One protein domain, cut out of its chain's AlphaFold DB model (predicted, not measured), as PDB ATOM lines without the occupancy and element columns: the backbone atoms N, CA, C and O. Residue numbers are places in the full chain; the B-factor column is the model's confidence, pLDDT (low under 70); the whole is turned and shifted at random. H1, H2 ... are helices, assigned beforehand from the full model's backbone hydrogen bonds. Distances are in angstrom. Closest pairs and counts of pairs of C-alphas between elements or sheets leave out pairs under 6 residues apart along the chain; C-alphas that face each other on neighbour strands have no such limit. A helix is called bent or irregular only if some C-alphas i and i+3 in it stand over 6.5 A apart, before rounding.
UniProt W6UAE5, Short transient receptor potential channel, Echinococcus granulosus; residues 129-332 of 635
ATOM      1  N   ALA A 129       0.564  -9.081  16.707       88.31
ATOM      2  CA  ALA A 129       0.430 -10.423  17.282       88.31
ATOM      3  C   ALA A 129      -0.286 -11.433  16.362       88.31
ATOM      4  O   ALA A 129      -0.054 -12.633  16.473       88.31
ATOM      5  N   LEU A 130      -1.171 -10.967  15.472       88.75
ATOM      6  CA  LEU A 130      -2.030 -11.839  14.658       88.75
ATOM      7  C   LEU A 130      -1.531 -12.018  13.220       88.75
ATOM      8  O   LEU A 130      -1.827 -13.036  12.598       88.75
ATOM      9  N   GLY A 131      -0.771 -11.059  12.690       90.44
ATOM     10  CA  GLY A 131      -0.313 -11.083  11.304       90.44
ATOM     11  C   GLY A 131       0.602 -12.265  10.956       90.44
ATOM     12  O   GLY A 131       0.287 -12.972  10.000       90.44
ATOM     13  N   PRO A 132       1.681 -12.547  11.714       90.94
ATOM     14  CA  PRO A 132       2.515 -13.727  11.476       90.94
ATOM     15  C   PRO A 132       1.721 -15.038  11.583       90.94
ATOM     16  O   PRO A 132       1.810 -15.888  10.700       90.94
ATOM     17  N   LEU A 133       0.861 -15.161  12.604       89.56
ATOM     18  CA  LEU A 133      -0.011 -16.325  12.807       89.56
ATOM     19  C   LEU A 133      -0.963 -16.559  11.622       89.56
ATOM     20  O   LEU A 133      -1.196 -17.697  11.226       89.56
ATOM     21  N   GLN A 134      -1.495 -15.491  11.029       90.50
ATOM     22  CA  GLN A 134      -2.327 -15.593   9.835       90.50
ATOM     23  C   GLN A 134      -1.524 -16.023   8.603       90.50
ATOM     24  O   GLN A 134      -2.005 -16.853   7.837       90.50
ATOM     25  N   ILE A 135      -0.325 -15.472   8.384       89.31
ATOM     26  CA  ILE A 135       0.498 -15.819   7.214       89.31
ATOM     27  C   ILE A 135       0.914 -17.293   7.265       89.31
ATOM     28  O   ILE A 135       0.764 -17.999   6.264       89.31
ATOM     29  N   SER A 136       1.350 -17.789   8.429       90.25
ATOM     30  CA  SER A 136       1.638 -19.215   8.603       90.25
ATOM     31  C   SER A 136       0.378 -20.071   8.453       90.25
ATOM     32  O   SER A 136       0.410 -21.051   7.709       90.25
ATOM     33  N   PHE A 137      -0.759 -19.667   9.034       87.12
ATOM     34  CA  PHE A 137      -2.036 -20.361   8.847       87.12
ATOM     35  C   PHE A 137      -2.471 -20.440   7.377       87.12
ATOM     36  O   PHE A 137      -2.824 -21.519   6.918       87.12
ATOM     37  N   THR A 138      -2.413 -19.355   6.600       87.44
ATOM     38  CA  THR A 138      -2.797 -19.365   5.175       87.44
ATOM     39  C   THR A 138      -1.863 -20.240   4.333       87.44
ATOM     40  O   THR A 138      -2.326 -20.943   3.430       87.44
ATOM     41  N   ARG A 139      -0.557 -20.264   4.634       86.62
ATOM     42  CA  ARG A 139       0.391 -21.153   3.947       86.62
ATOM     43  C   ARG A 139       0.151 -22.626   4.303       86.62
ATOM     44  O   ARG A 139      -0.035 -23.417   3.380       86.62
ATOM     45  N   MET A 140       0.010 -22.971   5.587       90.56
ATOM     46  CA  MET A 140      -0.383 -24.323   6.023       90.56
ATOM     47  C   MET A 140      -1.731 -24.745   5.424       90.56
ATOM     48  O   MET A 140      -1.860 -25.845   4.896       90.56
ATOM     49  N   LEU A 141      -2.731 -23.856   5.419       87.19
ATOM     50  CA  LEU A 141      -4.039 -24.100   4.810       87.19
ATOM     51  C   LEU A 141      -3.920 -24.403   3.313       87.19
ATOM     52  O   LEU A 141      -4.695 -25.201   2.799       87.19
ATOM     53  N   THR A 142      -2.931 -23.844   2.614       83.56
ATOM     54  CA  THR A 142      -2.676 -24.187   1.207       83.56
ATOM     55  C   THR A 142      -2.180 -25.634   1.062       83.56
ATOM     56  O   THR A 142      -2.569 -26.312   0.112       83.56
ATOM     57  N   ASP A 143      -1.393 -26.155   2.009       83.56
ATOM     58  CA  ASP A 143      -0.987 -27.571   2.049       83.56
ATOM     59  C   ASP A 143      -2.140 -28.501   2.447       83.56
ATOM     60  O   ASP A 143      -2.367 -29.520   1.787       83.56
ATOM     61  N   ILE A 144      -2.954 -28.106   3.430       85.06
ATOM     62  CA  ILE A 144      -4.198 -28.811   3.780       85.06
ATOM     63  C   ILE A 144      -5.144 -28.846   2.573       85.06
ATOM     64  O   ILE A 144      -5.728 -29.885   2.285       85.06
ATOM     65  N   VAL A 145      -5.270 -27.752   1.814       80.44
ATOM     66  CA  VAL A 145      -6.072 -27.702   0.583       80.44
ATOM     67  C   VAL A 145      -5.461 -28.578  -0.513       80.44
ATOM     68  O   VAL A 145      -6.212 -29.277  -1.184       80.44
ATOM     69  N   ARG A 146      -4.132 -28.645  -0.672       76.75
ATOM     70  CA  ARG A 146      -3.481 -29.611  -1.587       76.75
ATOM     71  C   ARG A 146      -3.812 -31.061  -1.210       76.75
ATOM     72  O   ARG A 146      -4.077 -31.867  -2.099       76.75
ATOM     73  N   PHE A 147      -3.857 -31.387   0.082       70.00
ATOM     74  CA  PHE A 147      -4.257 -32.706   0.584       70.00
ATOM     75  C   PHE A 147      -5.764 -32.973   0.393       70.00
ATOM     76  O   PHE A 147      -6.150 -33.996  -0.171       70.00
ATOM     77  N   MET A 148      -6.627 -32.020   0.758       73.44
ATOM     78  CA  MET A 148      -8.081 -32.096   0.565       73.44
ATOM     79  C   MET A 148      -8.478 -32.138  -0.914       73.44
ATOM     80  O   MET A 148      -9.464 -32.782  -1.258       73.44
ATOM     81  N   VAL A 149      -7.703 -31.535  -1.819       68.31
ATOM     82  CA  VAL A 149      -7.907 -31.669  -3.269       68.31
ATOM     83  C   VAL A 149      -7.698 -33.113  -3.726       68.31
ATOM     84  O   VAL A 149      -8.434 -33.546  -4.601       68.31
ATOM     85  N   LEU A 150      -6.806 -33.904  -3.116       60.00
ATOM     86  CA  LEU A 150      -6.702 -35.343  -3.417       60.00
ATOM     87  C   LEU A 150      -7.942 -36.118  -2.942       60.00
ATOM     88  O   LEU A 150      -8.402 -37.022  -3.635       60.00
ATOM     89  N   TYR A 151      -8.517 -35.746  -1.794       65.75
ATOM     90  CA  TYR A 151      -9.778 -36.312  -1.300       65.75
ATOM     91  C   TYR A 151     -10.965 -35.940  -2.211       65.75
ATOM     92  O   TYR A 151     -11.757 -36.790  -2.617       65.75
ATOM     93  N   ILE A 152     -11.065 -34.666  -2.598       66.00
ATOM     94  CA  ILE A 152     -12.117 -34.147  -3.481       66.00
ATOM     95  C   ILE A 152     -11.945 -34.666  -4.919       66.00
ATOM     96  O   ILE A 152     -12.944 -34.862  -5.604       66.00
ATOM     97  N   LEU A 153     -10.720 -34.965  -5.366       59.50
ATOM     98  CA  LEU A 153     -10.452 -35.593  -6.663       59.50
ATOM     99  C   LEU A 153     -11.003 -37.023  -6.716       59.50
ATOM    100  O   LEU A 153     -11.636 -37.375  -7.704       59.50
ATOM    101  N   VAL A 154     -10.875 -37.819  -5.645       59.12
ATOM    102  CA  VAL A 154     -11.564 -39.126  -5.552       59.12
ATOM    103  C   VAL A 154     -13.082 -38.952  -5.683       59.12
ATOM    104  O   VAL A 154     -13.729 -39.693  -6.421       59.12
ATOM    105  N   ARG A 155     -13.656 -37.930  -5.031       57.38
ATOM    106  CA  ARG A 155     -15.089 -37.605  -5.125       57.38
ATOM    107  C   ARG A 155     -15.517 -37.138  -6.526       57.38
ATOM    108  O   ARG A 155     -16.621 -37.473  -6.946       57.38
ATOM    109  N   SER A 156     -14.698 -36.367  -7.244       53.72
ATOM    110  CA  SER A 156     -15.052 -35.820  -8.565       53.72
ATOM    111  C   SER A 156     -14.764 -36.774  -9.726       53.72
ATOM    112  O   SER A 156     -15.488 -36.733 -10.719       53.72
ATOM    113  N   VAL A 157     -13.805 -37.698  -9.582       60.00
ATOM    114  CA  VAL A 157     -13.598 -38.826 -10.511       60.00
ATOM    115  C   VAL A 157     -14.843 -39.718 -10.607       60.00
ATOM    116  O   VAL A 157     -15.089 -40.286 -11.662       60.00
ATOM    117  N   PHE A 158     -15.677 -39.776  -9.563       53.09
ATOM    118  CA  PHE A 158     -16.978 -40.464  -9.590       53.09
ATOM    119  C   PHE A 158     -18.175 -39.591  -9.990       53.09
ATOM    120  O   PHE A 158     -19.307 -40.066 -10.001       53.09
ATOM    121  N   HIS A 159     -17.941 -38.327 -10.353       55.91
ATOM    122  CA  HIS A 159     -18.953 -37.439 -10.932       55.91
ATOM    123  C   HIS A 159     -18.793 -37.284 -12.463       55.91
ATOM    124  O   HIS A 159     -19.529 -36.523 -13.093       55.91
ATOM    125  N   LEU A 160     -17.822 -37.989 -13.058       55.94
ATOM    126  CA  LEU A 160     -17.501 -38.004 -14.485       55.94
ATOM    127  C   LEU A 160     -17.357 -39.466 -14.934       55.94
ATOM    128  O   LEU A 160     -16.427 -40.152 -14.518       55.94
ATOM    129  N   ASP A 161     -18.290 -39.956 -15.751       55.25
ATOM    130  CA  ASP A 161     -18.475 -41.391 -15.999       55.25
ATOM    131  C   ASP A 161     -17.249 -42.139 -16.549       55.25
ATOM    132  O   ASP A 161     -16.738 -41.818 -17.623       55.25
ATOM    133  N   HIS A 162     -16.854 -43.187 -15.811       57.50
ATOM    134  CA  HIS A 162     -16.359 -44.526 -16.205       57.50
ATOM    135  C   HIS A 162     -15.334 -44.701 -17.362       57.50
ATOM    136  O   HIS A 162     -14.996 -45.828 -17.727       57.50
ATOM    137  N   SER A 163     -14.795 -43.629 -17.943       51.16
ATOM    138  CA  SER A 163     -14.115 -43.649 -19.253       51.16
ATOM    139  C   SER A 163     -12.620 -43.304 -19.212       51.16
ATOM    140  O   SER A 163     -11.873 -43.713 -20.098       51.16
ATOM    141  N   LEU A 164     -12.145 -42.606 -18.171       46.84
ATOM    142  CA  LEU A 164     -10.762 -42.100 -18.076       46.84
ATOM    143  C   LEU A 164      -9.890 -42.783 -17.001       46.84
ATOM    144  O   LEU A 164      -8.761 -42.356 -16.748       46.84
ATOM    145  N   LEU A 165     -10.362 -43.887 -16.409       47.12
ATOM    146  CA  LEU A 165      -9.725 -44.566 -15.267       47.12
ATOM    147  C   LEU A 165      -8.294 -45.100 -15.536       47.12
ATOM    148  O   LEU A 165      -7.584 -45.450 -14.599       47.12
ATOM    149  N   ARG A 166      -7.849 -45.181 -16.799       50.75
ATOM    150  CA  ARG A 166      -6.578 -45.830 -17.180       50.75
ATOM    151  C   ARG A 166      -5.359 -44.896 -17.267       50.75
ATOM    152  O   ARG A 166      -4.241 -45.393 -17.245       50.75
ATOM    153  N   SER A 167      -5.543 -43.574 -17.354       49.56
ATOM    154  CA  SER A 167      -4.426 -42.633 -17.605       49.56
ATOM    155  C   SER A 167      -3.822 -42.004 -16.338       49.56
ATOM    156  O   SER A 167      -2.630 -41.711 -16.295       49.56
ATOM    157  N   SER A 168      -4.618 -41.817 -15.276       51.38
ATOM    158  CA  SER A 168      -4.227 -40.979 -14.124       51.38
ATOM    159  C   SER A 168      -3.632 -41.739 -12.923       51.38
ATOM    160  O   SER A 168      -3.354 -41.147 -11.883       51.38
ATOM    161  N   ILE A 169      -3.401 -43.053 -13.038       52.47
ATOM    162  CA  ILE A 169      -2.832 -43.887 -11.958       52.47
ATOM    163  C   ILE A 169      -1.303 -43.997 -12.121       52.47
ATOM    164  O   ILE A 169      -0.739 -45.086 -12.218       52.47
ATOM    165  N   LYS A 170      -0.615 -42.848 -12.201       47.31
ATOM    166  CA  LYS A 170       0.861 -42.784 -12.250       47.31
ATOM    167  C   LYS A 170       1.457 -41.542 -11.566       47.31
ATOM    168  O   LYS A 170       2.359 -40.900 -12.094       47.31
ATOM    169  N   SER A 171       0.962 -41.214 -10.374       42.78
ATOM    170  CA  SER A 171       1.691 -40.398  -9.392       42.78
ATOM    171  C   SER A 171       1.236 -40.742  -7.969       42.78
ATOM    172  O   SER A 171       0.192 -41.368  -7.778       42.78
ATOM    173  N   GLU A 172       2.043 -40.410  -6.965       53.03
ATOM    174  CA  GLU A 172       1.951 -41.026  -5.641       53.03
ATOM    175  C   GLU A 172       0.926 -40.383  -4.690       53.03
ATOM    176  O   GLU A 172       0.992 -39.190  -4.372       53.03
ATOM    177  N   ARG A 173       0.051 -41.228  -4.120       52.38
ATOM    178  CA  ARG A 173      -0.087 -41.431  -2.657       52.38
ATOM    179  C   ARG A 173      -1.112 -42.526  -2.337       52.38
ATOM    180  O   ARG A 173      -2.278 -42.429  -2.699       52.38
ATOM    181  N   LYS A 174      -0.687 -43.553  -1.590       50.81
ATOM    182  CA  LYS A 174      -1.487 -44.768  -1.302       50.81
ATOM    183  C   LYS A 174      -2.752 -44.509  -0.455       50.81
ATOM    184  O   LYS A 174      -3.689 -45.298  -0.497       50.81
ATOM    185  N   HIS A 175      -2.801 -43.396   0.279       50.22
ATOM    186  CA  HIS A 175      -3.827 -43.106   1.290       50.22
ATOM    187  C   HIS A 175      -5.224 -42.832   0.699       50.22
ATOM    188  O   HIS A 175      -6.219 -43.286   1.258       50.22
ATOM    189  N   SER A 176      -5.321 -42.167  -0.459       53.34
ATOM    190  CA  SER A 176      -6.616 -41.877  -1.108       53.34
ATOM    191  C   SER A 176      -7.372 -43.133  -1.564       53.34
ATOM    192  O   SER A 176      -8.592 -43.093  -1.706       53.34
ATOM    193  N   CYS A 177      -6.676 -44.261  -1.748       60.19
ATOM    194  CA  CYS A 177      -7.302 -45.533  -2.110       60.19
ATOM    195  C   CYS A 177      -8.133 -46.136  -0.963       60.19
ATOM    196  O   CYS A 177      -9.061 -46.896  -1.224       60.19
ATOM    197  N   VAL A 178      -7.826 -45.802   0.297       69.19
ATOM    198  CA  VAL A 178      -8.438 -46.428   1.482       69.19
ATOM    199  C   VAL A 178      -9.919 -46.071   1.591       69.19
ATOM    200  O   VAL A 178     -10.767 -46.960   1.621       69.19
ATOM    201  N   ILE A 179     -10.243 -44.771   1.572       72.56
ATOM    202  CA  ILE A 179     -11.633 -44.283   1.626       72.56
ATOM    203  C   ILE A 179     -12.457 -44.879   0.482       72.56
ATOM    204  O   ILE A 179     -13.591 -45.296   0.696       72.56
ATOM    205  N   PHE A 180     -11.875 -44.953  -0.717       73.44
ATOM    206  CA  PHE A 180     -12.551 -45.484  -1.893       73.44
ATOM    207  C   PHE A 180     -12.796 -47.001  -1.816       73.44
ATOM    208  O   PHE A 180     -13.896 -47.452  -2.122       73.44
ATOM    209  N   ALA A 181     -11.821 -47.784  -1.344       79.94
ATOM    210  CA  ALA A 181     -11.968 -49.230  -1.181       79.94
ATOM    211  C   ALA A 181     -13.074 -49.591  -0.174       79.94
ATOM    212  O   ALA A 181     -13.931 -50.420  -0.476       79.94
ATOM    213  N   PHE A 182     -13.116 -48.922   0.984       82.06
ATOM    214  CA  PHE A 182     -14.209 -49.097   1.949       82.06
ATOM    215  C   PHE A 182     -15.551 -48.585   1.416       82.06
ATOM    216  O   PHE A 182     -16.581 -49.198   1.686       82.06
ATOM    217  N   MET A 183     -15.554 -47.501   0.635       82.69
ATOM    218  CA  MET A 183     -16.767 -46.962   0.023       82.69
ATOM    219  C   MET A 183     -17.390 -47.939  -0.975       82.69
ATOM    220  O   MET A 183     -18.580 -48.223  -0.862       82.69
ATOM    221  N   VAL A 184     -16.604 -48.515  -1.888       83.31
ATOM    222  CA  VAL A 184     -17.089 -49.551  -2.816       83.31
ATOM    223  C   VAL A 184     -17.453 -50.836  -2.071       83.31
ATOM    224  O   VAL A 184     -18.477 -51.434  -2.383       83.31
ATOM    225  N   GLY A 185     -16.676 -51.237  -1.060       85.75
ATOM    226  CA  GLY A 185     -16.961 -52.424  -0.246       85.75
ATOM    227  C   GLY A 185     -18.308 -52.343   0.479       85.75
ATOM    228  O   GLY A 185     -19.139 -53.236   0.329       85.75
ATOM    229  N   LEU A 186     -18.559 -51.248   1.206       85.69
ATOM    230  CA  LEU A 186     -19.837 -51.007   1.883       85.69
ATOM    231  C   LEU A 186     -20.980 -50.794   0.882       85.69
ATOM    232  O   LEU A 186     -22.072 -51.310   1.089       85.69
ATOM    233  N   HIS A 187     -20.740 -50.099  -0.232       86.19
ATOM    234  CA  HIS A 187     -21.759 -49.929  -1.268       86.19
ATOM    235  C   HIS A 187     -22.183 -51.261  -1.893       86.19
ATOM    236  O   HIS A 187     -23.376 -51.492  -2.043       86.19
ATOM    237  N   ASN A 188     -21.240 -52.156  -2.191       87.00
ATOM    238  CA  ASN A 188     -21.534 -53.489  -2.717       87.00
ATOM    239  C   ASN A 188     -22.255 -54.374  -1.683       87.00
ATOM    240  O   ASN A 188     -23.166 -55.114  -2.040       87.00
ATOM    241  N   LEU A 189     -21.891 -54.265  -0.398       85.38
ATOM    242  CA  LEU A 189     -22.545 -54.989   0.699       85.38
ATOM    243  C   LEU A 189     -24.008 -54.554   0.902       85.38
ATOM    244  O   LEU A 189     -24.878 -55.397   1.113       85.38
ATOM    245  N   TYR A 190     -24.282 -53.248   0.827       82.69
ATOM    246  CA  TYR A 190     -25.605 -52.680   1.099       82.69
ATOM    247  C   TYR A 190     -26.460 -52.408  -0.152       82.69
ATOM    248  O   TYR A 190     -27.644 -52.124   0.005       82.69
ATOM    249  N   TRP A 191     -25.927 -52.529  -1.378       80.81
ATOM    250  CA  TRP A 191     -26.645 -52.256  -2.641       80.81
ATOM    251  C   TRP A 191     -28.030 -52.910  -2.696       80.81
ATOM    252  O   TRP A 191     -29.025 -52.253  -2.990       80.81
ATOM    253  N   TYR A 192     -28.089 -54.200  -2.357       77.25
ATOM    254  CA  TYR A 192     -29.315 -54.997  -2.392       77.25
ATOM    255  C   TYR A 192     -30.380 -54.508  -1.397       77.25
ATOM    256  O   TYR A 192     -31.567 -54.539  -1.709       77.25
ATOM    257  N   TYR A 193     -29.961 -54.009  -0.229       75.94
ATOM    258  CA  TYR A 193     -30.843 -53.511   0.833       75.94
ATOM    259  C   TYR A 193     -31.225 -52.035   0.641       75.94
ATOM    260  O   TYR A 193     -32.334 -51.635   0.981       75.94
ATOM    261  N   GLY A 194     -30.360 -51.234   0.013       70.44
ATOM    262  CA  GLY A 194     -30.651 -49.843  -0.345       70.44
ATOM    263  C   GLY A 194     -31.761 -49.690  -1.393       70.44
ATOM    264  O   GLY A 194     -32.368 -48.627  -1.470       70.44
ATOM    265  N   LEU A 195     -32.053 -50.740  -2.168       69.88
ATOM    266  CA  LEU A 195     -33.175 -50.785  -3.116       69.88
ATOM    267  C   LEU A 195     -34.512 -51.198  -2.469       69.88
ATOM    268  O   LEU A 195     -35.554 -51.108  -3.115       69.88
ATOM    269  N   GLN A 196     -34.504 -51.667  -1.216       70.00
ATOM    270  CA  GLN A 196     -35.689 -52.215  -0.557       70.00
ATOM    271  C   GLN A 196     -36.472 -51.121   0.162       70.00
ATOM    272  O   GLN A 196     -35.940 -50.398   1.006       70.00
ATOM    273  N   LEU A 197     -37.762 -51.037  -0.155       68.31
ATOM    274  CA  LEU A 197     -38.688 -50.072   0.417       68.31
ATOM    275  C   LEU A 197     -39.592 -50.743   1.458       68.31
ATOM    276  O   LEU A 197     -40.199 -51.788   1.214       68.31
ATOM    277  N   ILE A 198     -39.698 -50.109   2.622       69.00
ATOM    278  CA  ILE A 198     -40.669 -50.439   3.663       69.00
ATOM    279  C   ILE A 198     -41.943 -49.647   3.353       69.00
ATOM    280  O   ILE A 198     -41.903 -48.415   3.233       69.00
ATOM    281  N   SER A 199     -43.076 -50.338   3.205       60.69
ATOM    282  CA  SER A 199     -44.370 -49.675   3.022       60.69
ATOM    283  C   SER A 199     -44.762 -48.900   4.286       60.69
ATOM    284  O   SER A 199     -44.593 -49.436   5.385       60.69
ATOM    285  N   PRO A 200     -45.336 -47.687   4.179       62.78
ATOM    286  CA  PRO A 200     -45.991 -47.061   5.326       62.78
ATOM    287  C   PRO A 200     -47.167 -47.938   5.805       62.78
ATOM    288  O   PRO A 200     -47.721 -48.698   5.003       62.78
ATOM    289  N   PRO A 201     -47.585 -47.831   7.078       62.81
ATOM    290  CA  PRO A 201     -48.779 -48.522   7.553       62.81
ATOM    291  C   PRO A 201     -50.022 -47.990   6.813       62.81
ATOM    292  O   PRO A 201     -50.044 -46.818   6.420       62.81
ATOM    293  N   PRO A 202     -51.088 -48.798   6.653       58.59
ATOM    294  CA  PRO A 202     -52.252 -48.453   5.818       58.59
ATOM    295  C   PRO A 202     -52.977 -47.167   6.250       58.59
ATOM    296  O   PRO A 202     -53.688 -46.553   5.458       58.59
ATOM    297  N   ASN A 203     -52.753 -46.728   7.490       57.84
ATOM    298  CA  ASN A 203     -53.372 -45.556   8.102       57.84
ATOM    299  C   ASN A 203     -52.518 -44.273   7.979       57.84
ATOM    300  O   ASN A 203     -52.769 -43.301   8.691       57.84
ATOM    301  N   THR A 204     -51.462 -44.239   7.154       59.09
ATOM    302  CA  THR A 204     -50.573 -43.064   7.049       59.09
ATOM    303  C   THR A 204     -50.088 -42.817   5.623       59.09
ATOM    304  O   THR A 204     -49.430 -43.656   5.018       59.09
ATOM    305  N   THR A 205     -50.314 -41.605   5.104       57.19
ATOM    306  CA  THR A 205     -49.873 -41.139   3.771       57.19
ATOM    307  C   THR A 205     -48.372 -40.807   3.700       57.19
ATOM    308  O   THR A 205     -47.945 -39.862   3.033       57.19
ATOM    309  N   GLY A 206     -47.549 -41.583   4.407       57.72
ATOM    310  CA  GLY A 206     -46.097 -41.484   4.344       57.72
ATOM    311  C   GLY A 206     -45.570 -41.889   2.968       57.72
ATOM    312  O   GLY A 206     -46.177 -42.689   2.258       57.72
ATOM    313  N   LYS A 207     -44.403 -41.367   2.590       60.56
ATOM    314  CA  LYS A 207     -43.634 -41.963   1.491       60.56
ATOM    315  C   LYS A 207     -43.007 -43.274   1.993       60.56
ATOM    316  O   LYS A 207     -42.614 -43.311   3.163       60.56
ATOM    317  N   PRO A 208     -42.895 -44.319   1.152       63.97
ATOM    318  CA  PRO A 208     -42.141 -45.514   1.518       63.97
ATOM    319  C   PRO A 208     -40.692 -45.131   1.844       63.97
ATOM    320  O   PRO A 208     -40.117 -44.265   1.182       63.97
ATOM    321  N   GLN A 209     -40.129 -45.738   2.887       64.19
ATOM    322  CA  GLN A 209     -38.779 -45.435   3.376       64.19
ATOM    323  C   GLN A 209     -37.814 -46.565   2.989       64.19
ATOM    324  O   GLN A 209     -38.205 -47.731   3.073       64.19
ATOM    325  N   PRO A 210     -36.571 -46.258   2.576       64.19
ATOM    326  CA  PRO A 210     -35.575 -47.281   2.272       64.19
ATOM    327  C   PRO A 210     -35.133 -48.008   3.548       64.19
ATOM    328  O   PRO A 210     -35.017 -47.400   4.615       64.19
ATOM    329  N   ALA A 211     -34.814 -49.299   3.437       60.88
ATOM    330  CA  ALA A 211     -34.323 -50.096   4.563       60.88
ATOM    331  C   ALA A 211     -32.960 -49.607   5.108       60.88
ATOM    332  O   ALA A 211     -32.633 -49.868   6.267       60.88
ATOM    333  N   THR A 212     -32.176 -48.865   4.310       68.88
ATOM    334  CA  THR A 212     -30.906 -48.238   4.728       68.88
ATOM    335  C   THR A 212     -30.698 -46.838   4.122       68.88
ATOM    336  O   THR A 212     -30.024 -46.690   3.100       68.88
ATOM    337  N   GLU A 213     -31.197 -45.790   4.789       69.69
ATOM    338  CA  GLU A 213     -31.018 -44.371   4.392       69.69
ATOM    339  C   GLU A 213     -29.548 -43.970   4.133       69.69
ATOM    340  O   GLU A 213     -29.255 -43.111   3.300       69.69
ATOM    341  N   ALA A 214     -28.601 -44.566   4.866       69.62
ATOM    342  CA  ALA A 214     -27.187 -44.191   4.823       69.62
ATOM    343  C   ALA A 214     -26.448 -44.653   3.554       69.62
ATOM    344  O   ALA A 214     -25.383 -44.111   3.242       69.62
ATOM    345  N   PHE A 215     -26.975 -45.661   2.849       73.94
ATOM    346  CA  PHE A 215     -26.253 -46.385   1.798       73.94
ATOM    347  C   PHE A 215     -27.039 -46.524   0.476       73.94
ATOM    348  O   PHE A 215     -26.636 -47.280  -0.409       73.94
ATOM    349  N   GLU A 216     -28.123 -45.756   0.311       72.12
ATOM    350  CA  GLU A 216     -28.948 -45.692  -0.905       72.12
ATOM    351  C   GLU A 216     -28.172 -45.103  -2.107       72.12
ATOM    352  O   GLU A 216     -28.159 -43.900  -2.378       72.12
ATOM    353  N   GLY A 217     -27.484 -45.965  -2.855       74.94
ATOM    354  CA  GLY A 217     -26.734 -45.560  -4.042       74.94
ATOM    355  C   GLY A 217     -25.384 -44.885  -3.745       74.94
ATOM    356  O   GLY A 217     -25.119 -44.362  -2.661       74.94
ATOM    357  N   LEU A 218     -24.523 -44.848  -4.770       76.81
ATOM    358  CA  LEU A 218     -23.118 -44.422  -4.674       76.81
ATOM    359  C   LEU A 218     -22.929 -43.017  -4.057       76.81
ATOM    360  O   LEU A 218     -21.936 -42.740  -3.378       76.81
ATOM    361  N   ARG A 219     -23.879 -42.102  -4.292       77.81
ATOM    362  CA  ARG A 219     -23.801 -40.715  -3.803       77.81
ATOM    363  C   ARG A 219     -24.126 -40.592  -2.312       77.81
ATOM    364  O   ARG A 219     -23.478 -39.790  -1.640       77.81
ATOM    365  N   HIS A 220     -25.070 -41.381  -1.794       78.69
ATOM    366  CA  HIS A 220     -25.453 -41.338  -0.379       78.69
ATOM    367  C   HIS A 220     -24.442 -42.106   0.471       78.69
ATOM    368  O   HIS A 220     -24.004 -41.570   1.486       78.69
ATOM    369  N   THR A 221     -23.927 -43.248  -0.012       82.25
ATOM    370  CA  THR A 221     -22.770 -43.920   0.606       82.25
ATOM    371  C   THR A 221     -21.577 -42.968   0.741       82.25
ATOM    372  O   THR A 221     -21.022 -42.837   1.829       82.25
ATOM    373  N   LEU A 222     -21.208 -42.235  -0.322       79.38
ATOM    374  CA  LEU A 222     -20.111 -41.252  -0.287       79.38
ATOM    375  C   LEU A 222     -20.372 -40.091   0.688       79.38
ATOM    376  O   LEU A 222     -19.441 -39.611   1.330       79.38
ATOM    377  N   TYR A 223     -21.618 -39.621   0.790       82.94
ATOM    378  CA  TYR A 223     -22.012 -38.547   1.709       82.94
ATOM    379  C   TYR A 223     -21.983 -39.009   3.174       82.94
ATOM    380  O   TYR A 223     -21.402 -38.331   4.018       82.94
ATOM    381  N   SER A 224     -22.545 -40.185   3.463       83.62
ATOM    382  CA  SER A 224     -22.500 -40.827   4.779       83.62
ATOM    383  C   SER A 224     -21.053 -41.030   5.232       83.62
ATOM    384  O   SER A 224     -20.652 -40.541   6.285       83.62
ATOM    385  N   LEU A 225     -20.216 -41.630   4.383       82.31
ATOM    386  CA  LEU A 225     -18.806 -41.885   4.685       82.31
ATOM    387  C   LEU A 225     -18.004 -40.590   4.916       82.31
ATOM    388  O   LEU A 225     -17.203 -40.531   5.847       82.31
ATOM    389  N   PHE A 226     -18.278 -39.511   4.174       81.81
ATOM    390  CA  PHE A 226     -17.706 -38.186   4.456       81.81
ATOM    391  C   PHE A 226     -18.065 -37.676   5.865       81.81
ATOM    392  O   PHE A 226     -17.180 -37.255   6.610       81.81
ATOM    393  N   TRP A 227     -19.335 -37.753   6.276       84.25
ATOM    394  CA  TRP A 227     -19.761 -37.327   7.617       84.25
ATOM    395  C   TRP A 227     -19.311 -38.279   8.735       84.25
ATOM    396  O   TRP A 227     -19.112 -37.843   9.872       84.25
ATOM    397  N   ALA A 228     -19.070 -39.552   8.419       83.75
ATOM    398  CA  ALA A 228     -18.480 -40.522   9.334       83.75
ATOM    399  C   ALA A 228     -17.019 -40.187   9.690       83.75
ATOM    400  O   ALA A 228     -16.581 -40.533  10.786       83.75
ATOM    401  N   MET A 229     -16.285 -39.447   8.847       81.12
ATOM    402  CA  MET A 229     -14.954 -38.920   9.205       81.12
ATOM    403  C   MET A 229     -15.012 -37.916  10.370       81.12
ATOM    404  O   MET A 229     -14.064 -37.810  11.139       81.12
ATOM    405  N   PHE A 230     -16.132 -37.201  10.515       83.00
ATOM    406  CA  PHE A 230     -16.392 -36.237  11.593       83.00
ATOM    407  C   PHE A 230     -17.223 -36.836  12.747       83.00
ATOM    408  O   PHE A 230     -17.757 -36.099  13.575       83.00
ATOM    409  N   SER A 231     -17.386 -38.167  12.776       82.44
ATOM    410  CA  SER A 231     -18.248 -38.894  13.724       82.44
ATOM    411  C   SER A 231     -19.720 -38.430  13.754       82.44
ATOM    412  O   SER A 231     -20.427 -38.681  14.727       82.44
ATOM    413  N   GLN A 232     -20.212 -37.770  12.695       82.25
ATOM    414  CA  GLN A 232     -21.588 -37.244  12.629       82.25
ATOM    415  C   GLN A 232     -22.618 -38.271  12.120       82.25
ATOM    416  O   GLN A 232     -23.822 -38.010  12.134       82.25
ATOM    417  N   VAL A 233     -22.175 -39.448  11.667       81.31
ATOM    418  CA  VAL A 233     -23.074 -40.558  11.324       81.31
ATOM    419  C   VAL A 233     -23.429 -41.329  12.587       81.31
ATOM    420  O   VAL A 233     -22.590 -42.010  13.174       81.31
ATOM    421  N   SER A 234     -24.696 -41.243  12.988       77.81
ATOM    422  CA  SER A 234     -25.263 -42.061  14.058       77.81
ATOM    423  C   SER A 234     -25.145 -43.546  13.707       77.81
ATOM    424  O   SER A 234     -25.642 -43.970  12.665       77.81
ATOM    425  N   ILE A 235     -24.549 -44.337  14.603       78.62
ATOM    426  CA  ILE A 235     -24.352 -45.790  14.437       78.62
ATOM    427  C   ILE A 235     -25.677 -46.499  14.099       78.62
ATOM    428  O   ILE A 235     -25.707 -47.391  13.257       78.62
ATOM    429  N   SER A 236     -26.797 -46.021  14.651       74.38
ATOM    430  CA  SER A 236     -28.162 -46.500  14.392       74.38
ATOM    431  C   SER A 236     -28.653 -46.384  12.937       74.38
ATOM    432  O   SER A 236     -29.747 -46.854  12.650       74.38
ATOM    433  N   ARG A 237     -27.895 -45.753  12.024       75.06
ATOM    434  CA  ARG A 237     -28.192 -45.695  10.575       75.06
ATOM    435  C   ARG A 237     -27.402 -46.709   9.730       75.06
ATOM    436  O   ARG A 237     -27.586 -46.745   8.517       75.06
ATOM    437  N   VAL A 238     -26.499 -47.473  10.348       77.62
ATOM    438  CA  VAL A 238     -25.686 -48.520   9.705       77.62
ATOM    439  C   VAL A 238     -26.392 -49.890   9.631       77.62
ATOM    440  O   VAL A 238     -26.293 -50.512   8.572       77.62
ATOM    441  N   PRO A 239     -27.094 -50.400  10.670       78.12
ATOM    442  CA  PRO A 239     -27.821 -51.666  10.547       78.12
ATOM    443  C   PRO A 239     -29.040 -51.535   9.623       78.12
ATOM    444  O   PRO A 239     -29.632 -50.461   9.498       78.12
ATOM    445  N   ILE A 240     -29.428 -52.645   8.998       76.31
ATOM    446  CA  ILE A 240     -30.608 -52.738   8.135       76.31
ATOM    447  C   ILE A 240     -31.860 -52.548   8.996       76.31
ATOM    448  O   ILE A 240     -32.070 -53.261   9.982       76.31
ATOM    449  N   ARG A 241     -32.708 -51.581   8.632       70.88
ATOM    450  CA  ARG A 241     -33.920 -51.264   9.390       70.88
ATOM    451  C   ARG A 241     -34.959 -52.366   9.207       70.88
ATOM    452  O   ARG A 241     -35.503 -52.537   8.120       70.88
ATOM    453  N   ARG A 242     -35.246 -53.092  10.287       67.75
ATOM    454  CA  ARG A 242     -36.241 -54.169  10.309       67.75
ATOM    455  C   ARG A 242     -37.634 -53.603  10.628       67.75
ATOM    456  O   ARG A 242     -37.730 -52.617  11.361       67.75
ATOM    457  N   PRO A 243     -38.712 -54.187  10.083       62.41
ATOM    458  CA  PRO A 243     -40.072 -53.846  10.480       62.41
ATOM    459  C   PRO A 243     -40.444 -54.514  11.816       62.41
ATOM    460  O   PRO A 243     -40.767 -55.697  11.856       62.41
ATOM    461  N   ASP A 244     -40.464 -53.748  12.908       54.81
ATOM    462  CA  ASP A 244     -40.794 -54.250  14.259       54.81
ATOM    463  C   ASP A 244     -42.302 -54.557  14.474       54.81
ATOM    464  O   ASP A 244     -42.750 -54.789  15.595       54.81
ATOM    465  N   THR A 245     -43.129 -54.513  13.423       55.31
ATOM    466  CA  THR A 245     -44.587 -54.743  13.488       55.31
ATOM    467  C   THR A 245     -45.051 -55.556  12.287       55.31
ATOM    468  O   THR A 245     -44.728 -55.204  11.157       55.31
ATOM    469  N   ALA A 246     -45.880 -56.579  12.513       52.81
ATOM    470  CA  ALA A 246     -46.314 -57.533  11.480       52.81
ATOM    471  C   ALA A 246     -47.119 -56.928  10.304       52.81
ATOM    472  O   ALA A 246     -47.291 -57.581   9.274       52.81
ATOM    473  N   GLU A 247     -47.600 -55.688  10.445       51.09
ATOM    474  CA  GLU A 247     -48.253 -54.913   9.380       51.09
ATOM    475  C   GLU A 247     -47.258 -54.323   8.362       51.09
ATOM    476  O   GLU A 247     -47.620 -54.080   7.212       51.09
ATOM    477  N   HIS A 248     -46.002 -54.101   8.760       57.81
ATOM    478  CA  HIS A 248     -44.965 -53.531   7.906       57.81
ATOM    479  C   HIS A 248     -44.226 -54.657   7.168       57.81
ATOM    480  O   HIS A 248     -43.441 -55.394   7.761       57.81
ATOM    481  N   LYS A 249     -44.443 -54.782   5.856       58.69
ATOM    482  CA  LYS A 249     -43.708 -55.723   4.994       58.69
ATOM    483  C   LYS A 249     -42.858 -54.968   3.972       58.69
ATOM    484  O   LYS A 249     -43.154 -53.826   3.621       58.69
ATOM    485  N   TYR A 250     -41.793 -55.605   3.487       64.44
ATOM    486  CA  TYR A 250     -41.045 -55.087   2.340       64.44
ATOM    487  C   TYR A 250     -41.939 -55.134   1.097       64.44
ATOM    488  O   TYR A 250     -42.572 -56.156   0.832       64.44
ATOM    489  N   THR A 251     -41.988 -54.043   0.326       57.88
ATOM    490  CA  THR A 251     -42.951 -53.879  -0.783       57.88
ATOM    491  C   THR A 251     -42.822 -54.919  -1.897       57.88
ATOM    492  O   THR A 251     -43.768 -55.118  -2.647       57.88
ATOM    493  N   ASP A 252     -41.652 -55.546  -2.011       59.09
ATOM    494  CA  ASP A 252     -41.286 -56.492  -3.072       59.09
ATOM    495  C   ASP A 252     -41.448 -57.969  -2.650       59.09
ATOM    496  O   ASP A 252     -41.281 -58.875  -3.455       59.09
ATOM    497  N   GLY A 253     -41.732 -58.245  -1.368       56.28
ATOM    498  CA  GLY A 253     -41.915 -59.605  -0.831       56.28
ATOM    499  C   GLY A 253     -40.687 -60.536  -0.874       56.28
ATOM    500  O   GLY A 253     -40.728 -61.608  -0.284       56.28
ATOM    501  N   MET A 254     -39.587 -60.138  -1.521       55.06
ATOM    502  CA  MET A 254     -38.413 -60.981  -1.808       55.06
ATOM    503  C   MET A 254     -37.484 -61.244  -0.598       55.06
ATOM    504  O   MET A 254     -36.422 -61.851  -0.742       55.06
ATOM    505  N   ILE A 255     -37.872 -60.799   0.601       59.84
ATOM    506  CA  ILE A 255     -37.236 -61.125   1.884       59.84
ATOM    507  C   ILE A 255     -38.334 -61.383   2.922       59.84
ATOM    508  O   ILE A 255     -39.090 -60.468   3.258       59.84
ATOM    509  N   ASP A 256     -38.370 -62.597   3.473       57.62
ATOM    510  CA  ASP A 256     -39.109 -62.888   4.705       57.62
ATOM    511  C   ASP A 256     -38.494 -62.136   5.892       57.62
ATOM    512  O   ASP A 256     -37.271 -62.011   6.005       57.62
ATOM    513  N   THR A 257     -39.334 -61.686   6.827       58.09
ATOM    514  CA  THR A 257     -38.910 -61.013   8.073       58.09
ATOM    515  C   THR A 257     -37.933 -61.836   8.912       58.09
ATOM    516  O   THR A 257     -37.163 -61.279   9.694       58.09
ATOM    517  N   ASP A 258     -37.945 -63.148   8.703       54.66
ATOM    518  CA  ASP A 258     -37.242 -64.153   9.490       54.66
ATOM    519  C   ASP A 258     -35.880 -64.523   8.852       54.66
ATOM    520  O   ASP A 258     -35.139 -65.365   9.362       54.66
ATOM    521  N   ALA A 259     -35.521 -63.890   7.726       61.16
ATOM    522  CA  ALA A 259     -34.251 -64.105   7.043       61.16
ATOM    523  C   ALA A 259     -33.054 -63.570   7.857       61.16
ATOM    524  O   ALA A 259     -33.050 -62.438   8.345       61.16
ATOM    525  N   ASN A 260     -31.980 -64.364   7.943       62.81
ATOM    526  CA  ASN A 260     -30.794 -64.089   8.768       62.81
ATOM    527  C   ASN A 260     -29.865 -62.980   8.211       62.81
ATOM    528  O   ASN A 260     -28.682 -63.202   7.947       62.81
ATOM    529  N   THR A 261     -30.365 -61.745   8.109       72.31
ATOM    530  CA  THR A 261     -29.594 -60.534   7.745       72.31
ATOM    531  C   THR A 261     -28.486 -60.171   8.743       72.31
ATOM    532  O   THR A 261     -27.593 -59.394   8.412       72.31
ATOM    533  N   VAL A 262     -28.475 -60.797   9.928       77.06
ATOM    534  CA  VAL A 262     -27.482 -60.632  11.012       77.06
ATOM    535  C   VAL A 262     -26.027 -60.726  10.521       77.06
ATOM    536  O   VAL A 262     -25.153 -60.027  11.038       77.06
ATOM    537  N   VAL A 263     -25.743 -61.554   9.509       82.38
ATOM    538  CA  VAL A 263     -24.390 -61.668   8.930       82.38
ATOM    539  C   VAL A 263     -24.000 -60.395   8.169       82.38
ATOM    540  O   VAL A 263     -22.882 -59.911   8.316       82.38
ATOM    541  N   VAL A 264     -24.926 -59.807   7.407       83.50
ATOM    542  CA  VAL A 264     -24.695 -58.551   6.674       83.50
ATOM    543  C   VAL A 264     -24.582 -57.379   7.648       83.50
ATOM    544  O   VAL A 264     -23.633 -56.605   7.547       83.50
ATOM    545  N   ASP A 265     -25.480 -57.300   8.637       82.38
ATOM    546  CA  ASP A 265     -25.439 -56.283   9.696       82.38
ATOM    547  C   ASP A 265     -24.097 -56.297  10.449       82.38
ATOM    548  O   ASP A 265     -23.462 -55.255  10.620       82.38
ATOM    549  N   SER A 266     -23.629 -57.475  10.876       86.19
ATOM    550  CA  SER A 266     -22.372 -57.601  11.628       86.19
ATOM    551  C   SER A 266     -21.138 -57.294  10.775       86.19
ATOM    552  O   SER A 266     -20.264 -56.552  11.227       86.19
ATOM    553  N   VAL A 267     -21.073 -57.772   9.527       89.50
ATOM    554  CA  VAL A 267     -19.970 -57.452   8.603       89.50
ATOM    555  C   VAL A 267     -19.947 -55.960   8.257       89.50
ATOM    556  O   VAL A 267     -18.876 -55.353   8.271       89.50
ATOM    557  N   GLY A 268     -21.104 -55.340   8.009       87.50
ATOM    558  CA  GLY A 268     -21.211 -53.907   7.725       87.50
ATOM    559  C   GLY A 268     -20.789 -53.037   8.910       87.50
ATOM    560  O   GLY A 268     -19.995 -52.110   8.741       87.50
ATOM    561  N   MET A 269     -21.222 -53.395  10.122       86.81
ATOM    562  CA  MET A 269     -20.804 -52.743  11.367       86.81
ATOM    563  C   MET A 269     -19.294 -52.865  11.621       86.81
ATOM    564  O   MET A 269     -18.651 -51.872  11.966       86.81
ATOM    565  N   ILE A 270     -18.701 -54.046  11.404       90.06
ATOM    566  CA  ILE A 270     -17.251 -54.262  11.553       90.06
ATOM    567  C   ILE A 270     -16.470 -53.453  10.509       90.06
ATOM    568  O   ILE A 270     -15.521 -52.753  10.864       90.06
ATOM    569  N   LEU A 271     -16.879 -53.484   9.236       88.62
ATOM    570  CA  LEU A 271     -16.243 -52.700   8.172       88.62
ATOM    571  C   LEU A 271     -16.334 -51.192   8.433       88.62
ATOM    572  O   LEU A 271     -15.354 -50.483   8.213       88.62
ATOM    573  N   PHE A 272     -17.469 -50.701   8.940       87.44
ATOM    574  CA  PHE A 272     -17.648 -49.295   9.303       87.44
ATOM    575  C   PHE A 272     -16.786 -48.886  10.511       87.44
ATOM    576  O   PHE A 272     -16.158 -47.827  10.486       87.44
ATOM    577  N   ALA A 273     -16.680 -49.736  11.539       88.75
ATOM    578  CA  ALA A 273     -15.810 -49.494  12.691       88.75
ATOM    579  C   ALA A 273     -14.320 -49.465  12.298       88.75
ATOM    580  O   ALA A 273     -13.587 -48.558  12.699       88.75
ATOM    581  N   VAL A 274     -13.878 -50.410  11.459       89.12
ATOM    582  CA  VAL A 274     -12.506 -50.457  10.924       89.12
ATOM    583  C   VAL A 274     -12.222 -49.250  10.023       89.12
ATOM    584  O   VAL A 274     -11.176 -48.619  10.168       89.12
ATOM    585  N   TYR A 275     -13.162 -48.869   9.151       86.81
ATOM    586  CA  TYR A 275     -13.094 -47.647   8.343       86.81
ATOM    587  C   TYR A 275     -12.891 -46.400   9.213       86.81
ATOM    588  O   TYR A 275     -11.958 -45.631   8.979       86.81
ATOM    589  N   HIS A 276     -13.727 -46.223  10.239       86.44
ATOM    590  CA  HIS A 276     -13.701 -45.066  11.133       86.44
ATOM    591  C   HIS A 276     -12.394 -45.001  11.942       86.44
ATOM    592  O   HIS A 276     -11.751 -43.951  11.985       86.44
ATOM    593  N   GLY A 277     -11.939 -46.133  12.493       86.50
ATOM    594  CA  GLY A 277     -10.664 -46.231  13.208       86.50
ATOM    595  C   GLY A 277      -9.454 -45.919  12.322       86.50
ATOM    596  O   GLY A 277      -8.632 -45.076  12.679       86.50
ATOM    597  N   ILE A 278      -9.367 -46.534  11.134       83.62
ATOM    598  CA  ILE A 278      -8.284 -46.262  10.174       83.62
ATOM    599  C   ILE A 278      -8.301 -44.792   9.750       83.62
ATOM    600  O   ILE A 278      -7.243 -44.171   9.691       83.62
ATOM    601  N   ILE A 279      -9.470 -44.209   9.474       80.56
ATOM    602  CA  ILE A 279      -9.559 -42.818   9.027       80.56
ATOM    603  C   ILE A 279      -9.196 -41.826  10.119       80.56
ATOM    604  O   ILE A 279      -8.428 -40.915   9.825       80.56
ATOM    605  N   ILE A 280      -9.674 -41.981  11.355       83.12
ATOM    606  CA  ILE A 280      -9.288 -41.062  12.432       83.12
ATOM    607  C   ILE A 280      -7.777 -41.145  12.663       83.12
ATOM    608  O   ILE A 280      -7.101 -40.121  12.619       83.12
ATOM    609  N   ILE A 281      -7.225 -42.353  12.813       84.88
ATOM    610  CA  ILE A 281      -5.794 -42.540  13.086       84.88
ATOM    611  C   ILE A 281      -4.936 -42.026  11.918       84.88
ATOM    612  O   ILE A 281      -3.984 -41.282  12.140       84.88
ATOM    613  N   VAL A 282      -5.262 -42.374  10.669       80.31
ATOM    614  CA  VAL A 282      -4.455 -41.973   9.504       80.31
ATOM    615  C   VAL A 282      -4.653 -40.500   9.153       80.31
ATOM    616  O   VAL A 282      -3.657 -39.828   8.904       80.31
ATOM    617  N   LEU A 283      -5.880 -39.962   9.136       76.38
ATOM    618  CA  LEU A 283      -6.080 -38.545   8.817       76.38
ATOM    619  C   LEU A 283      -5.489 -37.646   9.897       76.38
ATOM    620  O   LEU A 283      -4.754 -36.732   9.544       76.38
ATOM    621  N   VAL A 284      -5.750 -37.896  11.186       82.94
ATOM    622  CA  VAL A 284      -5.249 -37.023  12.260       82.94
ATOM    623  C   VAL A 284      -3.723 -37.081  12.336       82.94
ATOM    624  O   VAL A 284      -3.084 -36.032  12.289       82.94
ATOM    625  N   ASN A 285      -3.116 -38.272  12.352       85.69
ATOM    626  CA  ASN A 285      -1.660 -38.377  12.493       85.69
ATOM    627  C   ASN A 285      -0.912 -37.837  11.262       85.69
ATOM    628  O   ASN A 285       0.109 -37.169  11.419       85.69
ATOM    629  N   MET A 286      -1.419 -38.062  10.041       82.12
ATOM    630  CA  MET A 286      -0.804 -37.502   8.827       82.12
ATOM    631  C   MET A 286      -1.043 -35.990   8.696       82.12
ATOM    632  O   MET A 286      -0.153 -35.284   8.229       82.12
ATOM    633  N   LEU A 287      -2.207 -35.475   9.114       81.69
ATOM    634  CA  LEU A 287      -2.511 -34.039   9.091       81.69
ATOM    635  C   LEU A 287      -1.664 -33.270  10.110       81.69
ATOM    636  O   LEU A 287      -1.136 -32.215   9.768       81.69
ATOM    637  N   ILE A 288      -1.491 -33.805  11.324       88.56
ATOM    638  CA  ILE A 288      -0.597 -33.224  12.336       88.56
ATOM    639  C   ILE A 288       0.845 -33.229  11.819       88.56
ATOM    640  O   ILE A 288       1.457 -32.168  11.771       88.56
ATOM    641  N   ALA A 289       1.362 -34.370  11.347       87.81
ATOM    642  CA  ALA A 289       2.728 -34.454  10.822       87.81
ATOM    643  C   ALA A 289       2.977 -33.487   9.646       87.81
ATOM    644  O   ALA A 289       4.016 -32.829   9.588       87.81
ATOM    645  N   MET A 290       2.005 -33.354   8.733       84.44
ATOM    646  CA  MET A 290       2.080 -32.414   7.612       84.44
ATOM    647  C   MET A 290       2.021 -30.952   8.070       84.44
ATOM    648  O   MET A 290       2.770 -30.132   7.543       84.44
ATOM    649  N   MET A 291       1.175 -30.615   9.052       88.69
ATOM    650  CA  MET A 291       1.126 -29.258   9.603       88.69
ATOM    651  C   MET A 291       2.384 -28.902  10.392       88.69
ATOM    652  O   MET A 291       2.873 -27.797  10.204       88.69
ATOM    653  N   SER A 292       2.948 -29.799  11.208       90.94
ATOM    654  CA  SER A 292       4.195 -29.538  11.947       90.94
ATOM    655  C   SER A 292       5.359 -29.233  11.000       90.94
ATOM    656  O   SER A 292       5.954 -28.163  11.093       90.94
ATOM    657  N   HIS A 293       5.611 -30.100  10.013       89.44
ATOM    658  CA  HIS A 293       6.676 -29.882   9.026       89.44
ATOM    659  C   HIS A 293       6.430 -28.628   8.162       89.44
ATOM    660  O   HIS A 293       7.370 -27.912   7.814       89.44
ATOM    661  N   SER A 294       5.177 -28.348   7.779       89.81
ATOM    662  CA  SER A 294       4.838 -27.117   7.048       89.81
ATOM    663  C   SER A 294       5.092 -25.884   7.928       89.81
ATOM    664  O   SER A 294       5.770 -24.957   7.495       89.81
ATOM    665  N   PHE A 295       4.644 -25.897   9.188       90.38
ATOM    666  CA  PHE A 295       4.824 -24.805  10.145       90.38
ATOM    667  C   PHE A 295       6.298 -24.476  10.390       90.38
ATOM    668  O   PHE A 295       6.676 -23.315  10.245       90.38
ATOM    669  N   GLU A 296       7.127 -25.481  10.687       90.88
ATOM    670  CA  GLU A 296       8.576 -25.328  10.884       90.88
ATOM    671  C   GLU A 296       9.230 -24.665   9.661       90.88
ATOM    672  O   GLU A 296       9.880 -23.629   9.790       90.88
ATOM    673  N   SER A 297       8.949 -25.175   8.455       88.75
ATOM    674  CA  SER A 297       9.463 -24.617   7.194       88.75
ATOM    675  C   SER A 297       8.937 -23.213   6.855       88.75
ATOM    676  O   SER A 297       9.535 -22.534   6.021       88.75
ATOM    677  N   ILE A 298       7.808 -22.779   7.424       88.38
ATOM    678  CA  ILE A 298       7.246 -21.437   7.197       88.38
ATOM    679  C   ILE A 298       7.739 -20.445   8.261       88.38
ATOM    680  O   ILE A 298       7.854 -19.254   7.973       88.38
ATOM    681  N   GLN A 299       8.021 -20.905   9.484       88.38
ATOM    682  CA  GLN A 299       8.297 -20.039  10.632       88.38
ATOM    683  C   GLN A 299       9.545 -19.160  10.442       88.38
ATOM    684  O   GLN A 299       9.540 -18.021  10.910       88.38
ATOM    685  N   GLU A 300      10.567 -19.643   9.728       88.31
ATOM    686  CA  GLU A 300      11.815 -18.908   9.468       88.31
ATOM    687  C   GLU A 300      11.584 -17.604   8.674       88.31
ATOM    688  O   GLU A 300      12.022 -16.532   9.094       88.31
ATOM    689  N   ASP A 301      10.832 -17.672   7.568       90.81
ATOM    690  CA  ASP A 301      10.549 -16.529   6.680       90.81
ATOM    691  C   ASP A 301       9.270 -15.753   7.042       90.81
ATOM    692  O   ASP A 301       9.074 -14.618   6.590       90.81
ATOM    693  N   CYS A 302       8.387 -16.330   7.868       89.81
ATOM    694  CA  CYS A 302       7.069 -15.781   8.212       89.81
ATOM    695  C   CYS A 302       7.119 -14.302   8.634       89.81
ATOM    696  O   CYS A 302       6.276 -13.489   8.243       89.81
ATOM    697  N   ASP A 303       8.149 -13.931   9.396       91.25
ATOM    698  CA  ASP A 303       8.327 -12.583   9.924       91.25
ATOM    699  C   ASP A 303       8.749 -11.567   8.832       91.25
ATOM    700  O   ASP A 303       8.508 -10.364   8.963       91.25
ATOM    701  N   VAL A 304       9.328 -12.015   7.713       91.44
ATOM    702  CA  VAL A 304       9.599 -11.192   6.519       91.44
ATOM    703  C   VAL A 304       8.338 -11.078   5.659       91.44
ATOM    704  O   VAL A 304       7.951  -9.969   5.272       91.44
ATOM    705  N   GLU A 305       7.652 -12.195   5.419       90.38
ATOM    706  CA  GLU A 305       6.435 -12.245   4.603       90.38
ATOM    707  C   GLU A 305       5.281 -11.444   5.210       90.38
ATOM    708  O   GLU A 305       4.612 -10.693   4.497       90.38
ATOM    709  N   TRP A 306       5.090 -11.499   6.530       93.19
ATOM    710  CA  TRP A 306       4.126 -10.642   7.220       93.19
ATOM    711  C   TRP A 306       4.443  -9.152   7.031       93.19
ATOM    712  O   TRP A 306       3.548  -8.356   6.732       93.19
ATOM    713  N   LYS A 307       5.717  -8.746   7.143       93.62
ATOM    714  CA  LYS A 307       6.121  -7.346   6.925       93.62
ATOM    715  C   LYS A 307       5.880  -6.912   5.474       93.62
ATOM    716  O   LYS A 307       5.446  -5.777   5.261       93.62
ATOM    717  N   PHE A 308       6.086  -7.798   4.501       91.38
ATOM    718  CA  PHE A 308       5.734  -7.570   3.097       91.38
ATOM    719  C   PHE A 308       4.214  -7.441   2.898       91.38
ATOM    720  O   PHE A 308       3.755  -6.427   2.369       91.38
ATOM    721  N   ALA A 309       3.416  -8.391   3.395       86.44
ATOM    722  CA  ALA A 309       1.955  -8.386   3.291       86.44
ATOM    723  C   ALA A 309       1.319  -7.147   3.949       86.44
ATOM    724  O   ALA A 309       0.487  -6.477   3.336       86.44
ATOM    725  N   ARG A 310       1.773  -6.774   5.155       90.00
ATOM    726  CA  ARG A 310       1.360  -5.546   5.855       90.00
ATOM    727  C   ARG A 310       1.732  -4.282   5.072       90.00
ATOM    728  O   ARG A 310       0.944  -3.343   5.018       90.00
ATOM    729  N   THR A 311       2.895  -4.266   4.417       90.12
ATOM    730  CA  THR A 311       3.311  -3.143   3.559       90.12
ATOM    731  C   THR A 311       2.471  -3.065   2.281       90.12
ATOM    732  O   THR A 311       2.080  -1.969   1.891       90.12
ATOM    733  N   LYS A 312       2.119  -4.204   1.664       84.56
ATOM    734  CA  LYS A 312       1.197  -4.255   0.516       84.56
ATOM    735  C   LYS A 312      -0.199  -3.745   0.895       84.56
ATOM    736  O   LYS A 312      -0.764  -2.940   0.163       84.56
ATOM    737  N   LEU A 313      -0.715  -4.143   2.062       83.44
ATOM    738  CA  LEU A 313      -1.972  -3.622   2.608       83.44
ATOM    739  C   LEU A 313      -1.919  -2.094   2.767       83.44
ATOM    740  O   LEU A 313      -2.817  -1.403   2.302       83.44
ATOM    741  N   TRP A 314      -0.856  -1.553   3.373       85.44
ATOM    742  CA  TRP A 314      -0.693  -0.104   3.541       85.44
ATOM    743  C   TRP A 314      -0.527   0.654   2.219       85.44
ATOM    744  O   TRP A 314      -1.063   1.753   2.093       85.44
ATOM    745  N   LEU A 315       0.166   0.086   1.226       79.38
ATOM    746  CA  LEU A 315       0.369   0.719  -0.082       79.38
ATOM    747  C   LEU A 315      -0.968   1.005  -0.787       79.38
ATOM    748  O   LEU A 315      -1.168   2.115  -1.280       79.38
ATOM    749  N   ASN A 316      -1.919   0.067  -0.719       74.94
ATOM    750  CA  ASN A 316      -3.269   0.238  -1.266       74.94
ATOM    751  C   ASN A 316      -4.035   1.436  -0.658       74.94
ATOM    752  O   ASN A 316      -4.897   2.002  -1.326       74.94
ATOM    753  N   TYR A 317      -3.724   1.835   0.583       75.94
ATOM    754  CA  TYR A 317      -4.303   3.019   1.242       75.94
ATOM    755  C   TYR A 317      -3.486   4.309   1.030       75.94
ATOM    756  O   TYR A 317      -3.966   5.394   1.357       75.94
ATOM    757  N   ILE A 318      -2.258   4.213   0.510       79.31
ATOM    758  CA  ILE A 318      -1.397   5.364   0.190       79.31
ATOM    759  C   ILE A 318      -1.709   5.910  -1.210       79.31
ATOM    760  O   ILE A 318      -1.637   7.124  -1.428       79.31
ATOM    761  N   ASP A 319      -2.077   5.041  -2.155       66.75
ATOM    762  CA  ASP A 319      -2.493   5.466  -3.488       66.75
ATOM    763  C   ASP A 319      -3.869   6.151  -3.479       66.75
ATOM    764  O   ASP A 319      -4.818   5.743  -2.810       66.75
ATOM    765  N   ASN A 320      -3.991   7.227  -4.263       53.78
ATOM    766  CA  ASN A 320      -5.163   8.108  -4.266       53.78
ATOM    767  C   ASN A 320      -6.345   7.471  -5.027       53.78
ATOM    768  O   ASN A 320      -6.659   7.859  -6.154       53.78
ATOM    769  N   GLY A 321      -6.975   6.461  -4.415       54.56
ATOM    770  CA  GLY A 321      -8.088   5.695  -4.978       54.56
ATOM    771  C   GLY A 321      -9.434   5.893  -4.281       54.56
ATOM    772  O   GLY A 321     -10.422   6.145  -4.964       54.56
ATOM    773  N   SER A 322      -9.475   5.784  -2.952       55.34
ATOM    774  CA  SER A 322     -10.714   5.832  -2.159       55.34
ATOM    775  C   SER A 322     -10.438   6.377  -0.754       55.34
ATOM    776  O   SER A 322     -10.168   5.626   0.179       55.34
ATOM    777  N   THR A 323     -10.507   7.699  -0.592       58.78
ATOM    778  CA  THR A 323     -10.313   8.381   0.706       58.78
ATOM    779  C   THR A 323     -11.535   8.305   1.628       58.78
ATOM    780  O   THR A 323     -11.520   8.880   2.711       58.78
ATOM    781  N   LEU A 324     -12.607   7.641   1.188       62.00
ATOM    782  CA  LEU A 324     -13.855   7.449   1.918       62.00
ATOM    783  C   LEU A 324     -14.133   5.942   2.026       62.00
ATOM    784  O   LEU A 324     -14.068   5.255   1.002       62.00
ATOM    785  N   PRO A 325     -14.471   5.408   3.214       60.94
ATOM    786  CA  PRO A 325     -14.965   4.041   3.318       60.94
ATOM    787  C   PRO A 325     -16.347   3.928   2.657       60.94
ATOM    788  O   PRO A 325     -17.089   4.909   2.551       60.94
ATOM    789  N   ALA A 326     -16.736   2.722   2.239       52.62
ATOM    790  CA  ALA A 326     -18.150   2.436   1.997       52.62
ATOM    791  C   ALA A 326     -18.920   2.591   3.333       52.62
ATOM    792  O   ALA A 326     -18.390   2.171   4.363       52.62
ATOM    793  N   PRO A 327     -20.119   3.206   3.360       56.66
ATOM    794  CA  PRO A 327     -20.956   3.599   2.220       56.66
ATOM    795  C   PRO A 327     -20.646   4.982   1.618       56.66
ATOM    796  O   PRO A 327     -21.136   5.289   0.537       56.66
ATOM    797  N   PHE A 328     -19.833   5.824   2.261       60.34
ATOM    798  CA  PHE A 328     -19.622   7.221   1.847       60.34
ATOM    799  C   PHE A 328     -18.972   7.384   0.463       60.34
ATOM    800  O   PHE A 328     -19.159   8.413  -0.176       60.34
ATOM    801  N   ASN A 329     -18.291   6.353  -0.048       64.00
ATOM    802  CA  ASN A 329     -17.804   6.293  -1.434       64.00
ATOM    803  C   ASN A 329     -18.922   6.170  -2.504       64.00
ATOM    804  O   ASN A 329     -18.634   6.236  -3.695       64.00
ATOM    805  N   ILE A 330     -20.186   5.962  -2.107       61.31
ATOM    806  CA  ILE A 330     -21.352   5.936  -3.012       61.31
ATOM    807  C   ILE A 330     -21.879   7.358  -3.270       61.31
ATOM    808  O   ILE A 330     -22.417   7.619  -4.343       61.31
ATOM    809  N   LEU A 331     -21.694   8.293  -2.328       60.94
ATOM    810  CA  LEU A 331     -22.074   9.696  -2.510       60.94
ATOM    811  C   LEU A 331     -21.133  10.348  -3.539       60.94
ATOM    812  O   LEU A 331     -19.940  10.512  -3.259       60.94
ATOM    813  N   PRO A 332     -21.619  10.735  -4.733       59.72
ATOM    814  CA  PRO A 332     -20.746  11.242  -5.777       59.72
ATOM    815  C   PRO A 332     -20.294  12.656  -5.410       59.72
ATOM    816  O   PRO A 332     -21.066  13.613  -5.463       59.72
TER     817      PRO A 332
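This is residues 129 to 332 of the 635 residues of the protein "Short transient receptor potential channel" of Echinococcus granulosus (UniProt W6UAE5). One very long helix arm, H4a, makes most of the longest axis; H1 and H2 pack on it at different places along its length, and H3 packs on H2. At residues 301 and 302 the bent helix H4 turns a corner into the arm H4b, whose residues 311 to 318 stick out together with the tail 319 to 332. The printed part has 204 residues with four named helices, in the order H1, H2, H3, H4, and no named strand; the class is all helix. The whole is extended, with a radius of gyration of the C-alphas of 25.7 A and spans of 78 by 49 by 37 A.

Find C-alpha 131 at (-0.313, -11.083, 11.304); from there H1 runs through residues 131 to 157 over 37.7 A, with a kink of 30 degrees near residue 147. Next look at H2, residues 176 to 194, 25.3 A long, with a kink of 38 degrees near residue 188; it is irregular, with C-alphas 189 and 192 at 7.4 A. H3 follows, residues 217 to 228, 16.5 A long. H4, residues 262 to 318, was assigned as one helix by its hydrogen bonds but is bent: C-alphas 300 and 303 are 7.2 A apart. Its arm H4a, residues 262 to 300, begins at C-alpha 262 at (-27.482, -60.632, 11.012) and is 57.3 A long; it is irregular, with C-alphas 297 and 300 at 6.6 A. The arm H4b, residues 303 to 318, is 22.6 A long and ends at C-alpha 318 at (-1.397, 5.364, 0.190).

Start at H2, the hub, which touches three other helices; the packing is mostly crossed. H2 touches residues 264 to 279 of H4a, closest at the C-alphas of Phe 182 and Tyr 275, 6.7 A, at a shallow tilt of 25 degrees, opposite ways. H2 touches H3 at a steep tilt of 56 degrees, closest at the C-alphas of His 187 and Thr 221, 6.4 A. With residues 176 to 180 alone it touches H1, closest at the C-alphas of Tyr 151 and Ser 176, 6.4 A. With residues 136 to 144 alone H1 touches H4a, closest at the C-alphas of Met 140 and Ser 294, 6.0 A, at a tilt of 35.5 degrees, only just steep. H1 also touches H4b, about perpendicular at 83 degrees, closest at the C-alphas of Pro 132 and Trp 306, 5.5 A. H4b is apart from H2 and H3. Every O i to N i+4 pair is within hydrogen-bond range in H3; the counts are 22 of 23 in H1, 12 of 15 in H2, 34 of 35 in H4a and 10 of 12 in H4b.

The C-alphas of Asp 258 and Asn 320 are the two farthest apart, 80.2 A. The printed part has no cut, and its three links, of 18, 22 and 33 residues, are long. Mean pLDDT of the printed part is 73.5; look for low confidence at residues 149 to 178, 195, 197 to 214, 242 to 260 and 319 to 332.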